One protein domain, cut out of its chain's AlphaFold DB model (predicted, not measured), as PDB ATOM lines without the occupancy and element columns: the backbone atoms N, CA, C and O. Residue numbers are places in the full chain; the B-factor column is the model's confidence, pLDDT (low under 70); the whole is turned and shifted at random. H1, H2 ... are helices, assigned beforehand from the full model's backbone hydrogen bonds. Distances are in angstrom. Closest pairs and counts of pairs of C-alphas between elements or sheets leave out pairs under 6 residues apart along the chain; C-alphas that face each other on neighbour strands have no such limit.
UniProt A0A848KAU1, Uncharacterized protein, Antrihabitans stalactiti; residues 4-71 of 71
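This is residues 4 to 71 of the 71 residues of an uncharacterized protein of Antrihabitans stalactiti (UniProt A0A848KAU1). Look first for one long helix, H3, the axis of a rod; short H1 packs beside its early part, with H2 next to H1, and short H4 folds back at its far end. The 68 printed residues, all helix by class, have four named helices, H1 to H4 in chain order. The whole is extended, with radius of gyration of the C-alphas 18.0 A and spans of 54 by 18 by 15 A.

Start at H3, residues 25 to 54: its residues 28 to 36 touch H1, residues 4 to 10, the same way at a shallow tilt of 22 degrees, the closest C-alphas being Phe 6 and Ala 32, 6.3 A. H2, residues 14 to 19, and H1 only just touch, only at the corner, with 3 pairs of C-alphas within 8 A, the closest Cys 7 and Arg 14, 6.2 A. Residues 50 to 54 of H3 touch H4, residues 62 to 69, the closest C-alphas being Leu 54 and Arg 62, 5.7 A. In the four helices every O i to N i+4 pair is within hydrogen-bond range.

Find C-alpha 25 at (14.154, -33.989, 36.346); H3 runs 42.9 A to C-alpha 54 at (-10.111, -20.179, 3.716).

The printed part has no cut and no long link; residue 71 alone is under pLDDT 70.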
ATOM      1  N   ASP A   4       6.235 -39.013  34.944       86.50
ATOM      2  CA  ASP A   4       4.782 -39.182  34.728       86.50
ATOM      3  C   ASP A   4       4.147 -37.879  34.230       86.50
ATOM      4  O   ASP A   4       3.477 -37.857  33.205       86.50
ATOM      5  N   ARG A   5       4.479 -36.753  34.880       85.06
ATOM      6  CA  ARG A   5       4.014 -35.426  34.448       85.06
ATOM      7  C   ARG A   5       4.525 -35.043  33.059       85.06
ATOM      8  O   ARG A   5       3.846 -34.315  32.349       85.06
ATOM      9  N   PHE A   6       5.720 -35.503  32.683       87.94
ATOM     10  CA  PHE A   6       6.244 -35.318  31.329       87.94
ATOM     11  C   PHE A   6       5.415 -36.080  30.292       87.94
ATOM     12  O   PHE A   6       5.049 -35.502  29.269       87.94
ATOM     13  N   CYS A   7       5.094 -37.346  30.567       90.00
ATOM     14  CA  CYS A   7       4.271 -38.169  29.682       90.00
ATOM     15  C   CYS A   7       2.868 -37.563  29.533       90.00
ATOM     16  O   CYS A   7       2.390 -37.412  28.416       90.00
ATOM     17  N   ASP A   8       2.259 -37.100  30.629       88.19
ATOM     18  CA  ASP A   8       0.944 -36.445  30.596       88.19
ATOM     19  C   ASP A   8       0.942 -35.155  29.755       88.19
ATOM     20  O   ASP A   8       0.007 -34.900  28.997       88.19
ATOM     21  N   ALA A   9       1.988 -34.329  29.875       85.25
ATOM     22  CA  ALA A   9       2.080 -33.052  29.164       85.25
ATOM     23  C   ALA A   9       2.368 -33.222  27.663       85.25
ATOM     24  O   ALA A   9       1.873 -32.458  26.831       85.25
ATOM     25  N   THR A  10       3.182 -34.218  27.315       86.06
ATOM     26  CA  THR A  10       3.672 -34.407  25.943       86.06
ATOM     27  C   THR A  10       2.891 -35.461  25.158       86.06
ATOM     28  O   THR A  10       2.860 -35.409  23.929       86.06
ATOM     29  N   GLY A  11       2.229 -36.395  25.841       88.12
ATOM     30  CA  GLY A  11       1.636 -37.593  25.245       88.12
ATOM     31  C   GLY A  11       2.665 -38.644  24.817       88.12
ATOM     32  O   GLY A  11       2.284 -39.616  24.169       88.12
ATOM     33  N   ILE A  12       3.949 -38.444  25.137       87.88
ATOM     34  CA  ILE A  12       5.022 -39.409  24.876       87.88
ATOM     35  C   ILE A  12       4.838 -40.605  25.808       87.88
ATOM     36  O   ILE A  12       4.541 -40.433  26.994       87.88
ATOM     37  N   ASP A  13       5.014 -41.811  25.269       90.06
ATOM     38  CA  ASP A  13       4.824 -43.025  26.049       90.06
ATOM     39  C   ASP A  13       5.926 -43.184  27.100       90.06
ATOM     40  O   ASP A  13       7.097 -42.853  26.889       90.06
ATOM     41  N   ARG A  14       5.554 -43.746  28.251       86.88
ATOM     42  CA  ARG A  14       6.484 -43.951  29.358       86.88
ATOM     43  C   ARG A  14       7.700 -44.784  28.949       86.88
ATOM     44  O   ARG A  14       8.811 -44.472  29.373       86.88
ATOM     45  N   SER A  15       7.497 -45.797  28.112       87.75
ATOM     46  CA  SER A  15       8.565 -46.679  27.639       87.75
ATOM     47  C   SER A  15       9.582 -45.950  26.758       87.75
ATOM     48  O   SER A  15      10.771 -46.256  26.821       87.75
ATOM     49  N   GLU A  16       9.154 -44.941  25.998       87.31
ATOM     50  CA  GLU A  16      10.041 -44.118  25.172       87.31
ATOM     51  C   GLU A  16      10.905 -43.202  26.040       87.31
ATOM     52  O   GLU A  16      12.097 -43.053  25.784       87.31
ATOM     53  N   VAL A  17      10.333 -42.635  27.107       85.31
ATOM     54  CA  VAL A  17      11.080 -41.816  28.073       85.31
ATOM     55  C   VAL A  17      12.103 -42.658  28.831       85.31
ATOM     56  O   VAL A  17      13.232 -42.220  29.034       85.31
ATOM     57  N   GLU A  18      11.738 -43.877  29.226       85.69
ATOM     58  CA  GLU A  18      12.638 -44.806  29.918       85.69
ATOM     59  C   GLU A  18      13.759 -45.325  29.005       85.69
ATOM     60  O   GLU A  18      14.885 -45.520  29.465       85.69
ATOM     61  N   ALA A  19      13.498 -45.470  27.701       87.12
ATOM     62  CA  ALA A  19      14.508 -45.844  26.712       87.12
ATOM     63  C   ALA A  19      15.618 -44.788  26.543       87.12
ATOM     64  O   ALA A  19      16.717 -45.126  26.099       87.12
ATOM     65  N   LEU A  20      15.369 -43.530  26.926       80.69
ATOM     66  CA  LEU A  20      16.378 -42.462  26.922       80.69
ATOM     67  C   LEU A  20      17.395 -42.588  28.072       80.69
ATOM     68  O   LEU A  20      18.384 -41.854  28.092       80.69
ATOM     69  N   GLY A  21      17.192 -43.527  29.004       81.56
ATOM     70  CA  GLY A  21      18.078 -43.770  30.139       81.56
ATOM     71  C   GLY A  21      17.886 -42.772  31.284       81.56
ATOM     72  O   GLY A  21      16.810 -42.204  31.470       81.56
ATOM     73  N   GLU A  22      18.931 -42.571  32.095       82.94
ATOM     74  CA  GLU A  22      18.884 -41.642  33.230       82.94
ATOM     75  C   GLU A  22      18.821 -40.186  32.753       82.94
ATOM     76  O   GLU A  22      19.830 -39.524  32.515       82.94
ATOM     77  N   ILE A  23      17.600 -39.674  32.642       84.50
ATOM     78  CA  ILE A  23      17.327 -38.265  32.390       84.50
ATOM     79  C   ILE A  23      17.034 -37.549  33.713       84.50
ATOM     80  O   ILE A  23      16.236 -37.996  34.543       84.50
ATOM     81  N   SER A  24      17.657 -36.383  33.901       88.00
ATOM     82  CA  SER A  24      17.412 -35.567  35.083       88.00
ATOM     83  C   SER A  24      16.018 -34.932  35.050       88.00
ATOM     84  O   SER A  24      15.466 -34.588  34.002       88.00
ATOM     85  N   THR A  25      15.453 -34.675  36.229       87.00
ATOM     86  CA  THR A  25      14.154 -33.989  36.346       87.00
ATOM     87  C   THR A  25      14.173 -32.545  35.830       87.00
ATOM     88  O   THR A  25      13.102 -31.986  35.558       87.00
ATOM     89  N   ALA A  26      15.359 -31.936  35.719       88.00
ATOM     90  CA  ALA A  26      15.566 -30.614  35.140       88.00
ATOM     91  C   ALA A  26      15.554 -30.669  33.608       88.00
ATOM     92  O   ALA A  26      14.977 -29.790  32.971       88.00
ATOM     93  N   ASP A  27      16.120 -31.721  33.017       88.81
ATOM     94  CA  ASP A  27      16.105 -31.906  31.568       88.81
ATOM     95  C   ASP A  27      14.710 -32.288  31.075       88.81
ATOM     96  O   ASP A  27      14.254 -31.708  30.095       88.81
ATOM     97  N   LEU A  28      13.957 -33.115  31.816       88.19
ATOM     98  CA  LEU A  28      12.529 -33.341  31.527       88.19
ATOM     99  C   LEU A  28      11.739 -32.036  31.484       88.19
ATOM    100  O   LEU A  28      10.906 -31.850  30.604       88.19
ATOM    101  N   ALA A  29      11.996 -31.123  32.424       88.62
ATOM    102  CA  ALA A  29      11.309 -29.836  32.455       88.62
ATOM    103  C   ALA A  29      11.652 -28.976  31.227       88.62
ATOM    104  O   ALA A  29      10.758 -28.366  30.646       88.62
ATOM    105  N   LYS A  30      12.920 -28.967  30.794       91.44
ATOM    106  CA  LYS A  30      13.332 -28.282  29.559       91.44
ATOM    107  C   LYS A  30      12.698 -28.909  28.322       91.44
ATOM    108  O   LYS A  30      12.230 -28.183  27.456       91.44
ATOM    109  N   PHE A  31      12.674 -30.238  28.231       89.38
ATOM    110  CA  PHE A  31      12.058 -30.927  27.100       89.38
ATOM    111  C   PHE A  31      10.555 -30.678  27.032       89.38
ATOM    112  O   PHE A  31      10.043 -30.478  25.937       89.38
ATOM    113  N   ALA A  32       9.864 -30.629  28.172       89.88
ATOM    114  CA  ALA A  32       8.450 -30.273  28.198       89.88
ATOM    115  C   ALA A  32       8.208 -28.840  27.717       89.88
ATOM    116  O   ALA A  32       7.378 -28.648  26.840       89.88
ATOM    117  N   ASP A  33       8.978 -27.855  28.194       91.75
ATOM    118  CA  ASP A  33       8.868 -26.464  27.717       91.75
ATOM    119  C   ASP A  33       9.168 -26.351  26.211       91.75
ATOM    120  O   ASP A  33       8.458 -25.670  25.473       91.75
ATOM    121  N   LEU A  34      10.180 -27.069  25.712       91.56
ATOM    122  CA  LEU A  34      10.469 -27.126  24.276       91.56
ATOM    123  C   LEU A  34       9.333 -27.779  23.483       91.56
ATOM    124  O   LEU A  34       8.987 -27.293  22.405       91.56
ATOM    125  N   TYR A  35       8.753 -28.858  24.007       91.12
ATOM    126  CA  TYR A  35       7.632 -29.550  23.386       91.12
ATOM    127  C   TYR A  35       6.387 -28.661  23.329       91.12
ATOM    128  O   TYR A  35       5.782 -28.541  22.268       91.12
ATOM    129  N   GLU A  36       6.037 -27.994  24.431       90.56
ATOM    130  CA  GLU A  36       4.924 -27.043  24.494       90.56
ATOM    131  C   GLU A  36       5.108 -25.920  23.472       90.56
ATOM    132  O   GLU A  36       4.231 -25.687  22.644       90.56
ATOM    133  N   ARG A  37       6.292 -25.302  23.415       92.88
ATOM    134  CA  ARG A  37       6.584 -24.259  22.419       92.88
ATOM    135  C   ARG A  37       6.485 -24.764  20.984       92.88
ATOM    136  O   ARG A  37       5.979 -24.052  20.120       92.88
ATOM    137  N   ALA A  38       6.988 -25.967  20.712       91.00
ATOM    138  CA  ALA A  38       6.912 -26.568  19.385       91.00
ATOM    139  C   ALA A  38       5.462 -26.890  18.995       91.00
ATOM    140  O   ALA A  38       5.064 -26.659  17.851       91.00
ATOM    141  N   ARG A  39       4.659 -27.378  19.946       90.62
ATOM    142  CA  ARG A  39       3.225 -27.618  19.776       90.62
ATOM    143  C   ARG A  39       2.484 -26.319  19.469       90.62
ATOM    144  O   ARG A  39       1.760 -26.280  18.478       90.62
ATOM    145  N   ASP A  40       2.709 -25.271  20.251       92.31
ATOM    146  CA  ASP A  40       2.067 -23.966  20.071       92.31
ATOM    147  C   ASP A  40       2.446 -23.332  18.729       92.31
ATOM    148  O   ASP A  40       1.591 -22.813  18.007       92.31
ATOM    149  N   ALA A  41       3.727 -23.409  18.351       93.25
ATOM    150  CA  ALA A  41       4.195 -22.947  17.050       93.25
ATOM    151  C   ALA A  41       3.511 -23.714  15.911       93.25
ATOM    152  O   ALA A  41       2.992 -23.102  14.979       93.25
ATOM    153  N   ARG A  42       3.425 -25.045  16.018       91.25
ATOM    154  CA  ARG A  42       2.739 -25.882  15.028       91.25
ATOM    155  C   ARG A  42       1.248 -25.568  14.938       91.25
ATOM    156  O   ARG A  42       0.715 -25.505  13.835       91.25
ATOM    157  N   GLU A  43       0.565 -25.381  16.065       91.75
ATOM    158  CA  GLU A  43      -0.853 -25.014  16.085       91.75
ATOM    159  C   GLU A  43      -1.079 -23.650  15.427       91.75
ATOM    160  O   GLU A  43      -1.999 -23.482  14.621       91.75
ATOM    161  N   LYS A  44      -0.203 -22.681  15.703       93.12
ATOM    162  CA  LYS A  44      -0.223 -21.371  15.053       93.12
ATOM    163  C   LYS A  44      -0.003 -21.475  13.544       93.12
ATOM    164  O   LYS A  44      -0.739 -20.839  12.783       93.12
ATOM    165  N   ASP A  45       0.965 -22.270  13.104       92.25
ATOM    166  CA  ASP A  45       1.263 -22.463  11.683       92.25
ATOM    167  C   ASP A  45       0.104 -23.160  10.960       92.25
ATOM    168  O   ASP A  45      -0.306 -22.723   9.884       92.25
ATOM    169  N   LEU A  46      -0.499 -24.180  11.580       89.50
ATOM    170  CA  LEU A  46      -1.695 -24.850  11.066       89.50
ATOM    171  C   LEU A  46      -2.870 -23.881  10.947       89.50
ATOM    172  O   LEU A  46      -3.491 -23.806   9.891       89.50
ATOM    173  N   ASN A  47      -3.149 -23.097  11.988       88.94
ATOM    174  CA  ASN A  47      -4.208 -22.090  11.949       88.94
ATOM    175  C   ASN A  47      -3.955 -21.042  10.857       88.94
ATOM    176  O   ASN A  47      -4.881 -20.682  10.134       88.94
ATOM    177  N   THR A  48      -2.704 -20.615  10.676       90.31
ATOM    178  CA  THR A  48      -2.317 -19.675   9.614       90.31
ATOM    179  C   THR A  48      -2.534 -20.279   8.226       90.31
ATOM    180  O   THR A  48      -3.081 -19.618   7.343       90.31
ATOM    181  N   ALA A  49      -2.161 -21.546   8.026       87.81
ATOM    182  CA  ALA A  49      -2.392 -22.259   6.773       87.81
ATOM    183  C   ALA A  49      -3.892 -22.450   6.489       87.81
ATOM    184  O   ALA A  49      -4.332 -22.240   5.358       87.81
ATOM    185  N   ILE A  50      -4.687 -22.779   7.514       88.06
ATOM    186  CA  ILE A  50      -6.151 -22.872   7.431       88.06
ATOM    187  C   ILE A  50      -6.745 -21.522   7.031       88.06
ATOM    188  O   ILE A  50      -7.527 -21.456   6.086       88.06
ATOM    189  N   ASP A  51      -6.360 -20.435   7.697       86.50
ATOM    190  CA  ASP A  51      -6.874 -19.095   7.405       86.50
ATOM    191  C   ASP A  51      -6.476 -18.621   6.001       86.50
ATOM    192  O   ASP A  51      -7.298 -18.030   5.292       86.50
ATOM    193  N   GLY A  52      -5.255 -18.941   5.562       87.94
ATOM    194  CA  GLY A  52      -4.796 -18.723   4.193       87.94
ATOM    195  C   GLY A  52      -5.638 -19.491   3.172       87.94
ATOM    196  O   GLY A  52      -6.127 -18.901   2.207       87.94
ATOM    197  N   GLY A  53      -5.886 -20.781   3.418       84.50
ATOM    198  CA  GLY A  53      -6.727 -21.631   2.574       84.50
ATOM    199  C   GLY A  53      -8.182 -21.163   2.516       84.50
ATOM    200  O   GLY A  53      -8.758 -21.060   1.439       84.50
ATOM    201  N   LEU A  54      -8.768 -20.773   3.650       88.62
ATOM    202  CA  LEU A  54     -10.111 -20.179   3.716       88.62
ATOM    203  C   LEU A  54     -10.172 -18.790   3.061       88.62
ATOM    204  O   LEU A  54     -11.261 -18.294   2.763       88.62
ATOM    205  N   GLY A  55      -9.022 -18.161   2.812       87.12
ATOM    206  CA  GLY A  55      -8.893 -16.891   2.107       87.12
ATOM    207  C   GLY A  55      -9.557 -16.887   0.729       87.12
ATOM    208  O   GLY A  55     -10.122 -15.859   0.347       87.12
ATOM    209  N   VAL A  56      -9.579 -18.034   0.039       89.38
ATOM    210  CA  VAL A  56     -10.212 -18.197  -1.286       89.38
ATOM    211  C   VAL A  56     -11.741 -18.211  -1.226       89.38
ATOM    212  O   VAL A  56     -12.406 -18.021  -2.241       89.38
ATOM    213  N   LEU A  57     -12.316 -18.423  -0.039       85.38
ATOM    214  CA  LEU A  57     -13.758 -18.484   0.164       85.38
ATOM    215  C   LEU A  57     -14.335 -17.107   0.529       85.38
ATOM    216  O   LEU A  57     -13.682 -16.314   1.229       85.38
ATOM    217  N   PRO A  58     -15.602 -16.837   0.152       90.81
ATOM    218  CA  PRO A  58     -16.347 -15.685   0.644       90.81
ATOM    219  C   PRO A  58     -16.338 -15.627   2.172       90.81
ATOM    220  O   PRO A  58     -16.559 -16.640   2.838       90.81
ATOM    221  N   ARG A  59     -16.126 -14.431   2.741       88.88
ATOM    222  CA  ARG A  59     -15.952 -14.228   4.196       88.88
ATOM    223  C   ARG A  59     -17.048 -14.881   5.046       88.88
ATOM    224  O   ARG A  59     -16.733 -15.432   6.094       88.88
ATOM    225  N   LEU A  60     -18.295 -14.861   4.576       91.81
ATOM    226  CA  LEU A  60     -19.449 -15.437   5.279       91.81
ATOM    227  C   LEU A  60     -19.413 -16.972   5.369       91.81
ATOM    228  O   LEU A  60     -19.972 -17.535   6.304       91.81
ATOM    229  N   LEU A  61     -18.748 -17.652   4.429       89.38
ATOM    230  CA  LEU A  61     -18.679 -19.118   4.382       89.38
ATOM    231  C   LEU A  61     -17.497 -19.686   5.175       89.38
ATOM    232  O   LEU A  61     -17.528 -20.850   5.571       89.38
ATOM    233  N   ARG A  62     -16.467 -18.874   5.445       89.69
ATOM    234  CA  ARG A  62     -15.236 -19.319   6.123       89.69
ATOM    235  C   ARG A  62     -15.489 -19.997   7.474       89.69
ATOM    236  O   ARG A  62     -14.911 -21.062   7.679       89.69
ATOM    237  N   PRO A  63     -16.345 -19.470   8.378       88.00
ATOM    238  CA  PRO A  63     -16.573 -20.106   9.676       88.00
ATOM    239  C   PRO A  63     -17.208 -21.492   9.547       88.00
ATOM    240  O   PRO A  63     -16.823 -22.409  10.263       88.00
ATOM    241  N   VAL A  64     -18.152 -21.653   8.612       90.62
ATOM    242  CA  VAL A  64     -18.842 -22.929   8.375       90.62
ATOM    243  C   VAL A  64     -17.875 -23.951   7.792       90.62
ATOM    244  O   VAL A  64     -17.785 -25.063   8.299       90.62
ATOM    245  N   VAL A  65     -17.094 -23.565   6.779       87.88
ATOM    246  CA  VAL A  65     -16.115 -24.466   6.158       87.88
ATOM    247  C   VAL A  65     -15.006 -24.848   7.138       87.88
ATOM    248  O   VAL A  65     -14.639 -26.018   7.196       87.88
ATOM    249  N   ARG A  66     -14.539 -23.913   7.979       88.69
ATOM    250  CA  ARG A  66     -13.585 -24.221   9.058       88.69
ATOM    251  C   ARG A  66     -14.129 -25.301   9.991       88.69
ATOM    252  O   ARG A  66     -13.420 -26.243  10.309       88.69
ATOM    253  N   LYS A  67     -15.397 -25.171  10.388       87.75
ATOM    254  CA  LYS A  67     -16.070 -26.115  11.285       87.75
ATOM    255  C   LYS A  67     -16.317 -27.481  10.651       87.75
ATOM    256  O   LYS A  67     -16.397 -28.451  11.371       87.75
ATOM    257  N   VAL A  68     -16.488 -27.574   9.334       86.94
ATOM    258  CA  VAL A  68     -16.708 -28.867   8.658       86.94
ATOM    259  C   VAL A  68     -15.394 -29.611   8.428       86.94
ATOM    260  O   VAL A  68     -15.354 -30.827   8.557       86.94
ATOM    261  N   LEU A  69     -14.329 -28.893   8.065       80.88
ATOM    262  CA  LEU A  69     -13.063 -29.511   7.662       80.88
ATOM    263  C   LEU A  69     -12.104 -29.773   8.830       80.88
ATOM    264  O   LEU A  69     -11.214 -30.606   8.688       80.88
ATOM    265  N   PHE A  70     -12.253 -29.052   9.945       79.56
ATOM    266  CA  PHE A  70     -11.284 -29.052  11.047       79.56
ATOM    267  C   PHE A  70     -11.936 -29.204  12.439       79.56
ATOM    268  O   PHE A  70     -11.353 -28.741  13.420       79.56
ATOM    269  N   SER A  71     -13.141 -29.792  12.528       61.50
ATOM    270  CA  SER A  71     -13.764 -30.193  13.810       61.50
ATOM    271  C   SER A  71     -13.322 -31.567  14.277       61.50
ATOM    272  O   SER A  71     -13.067 -32.426  13.407       61.50
TER     273      SER A  71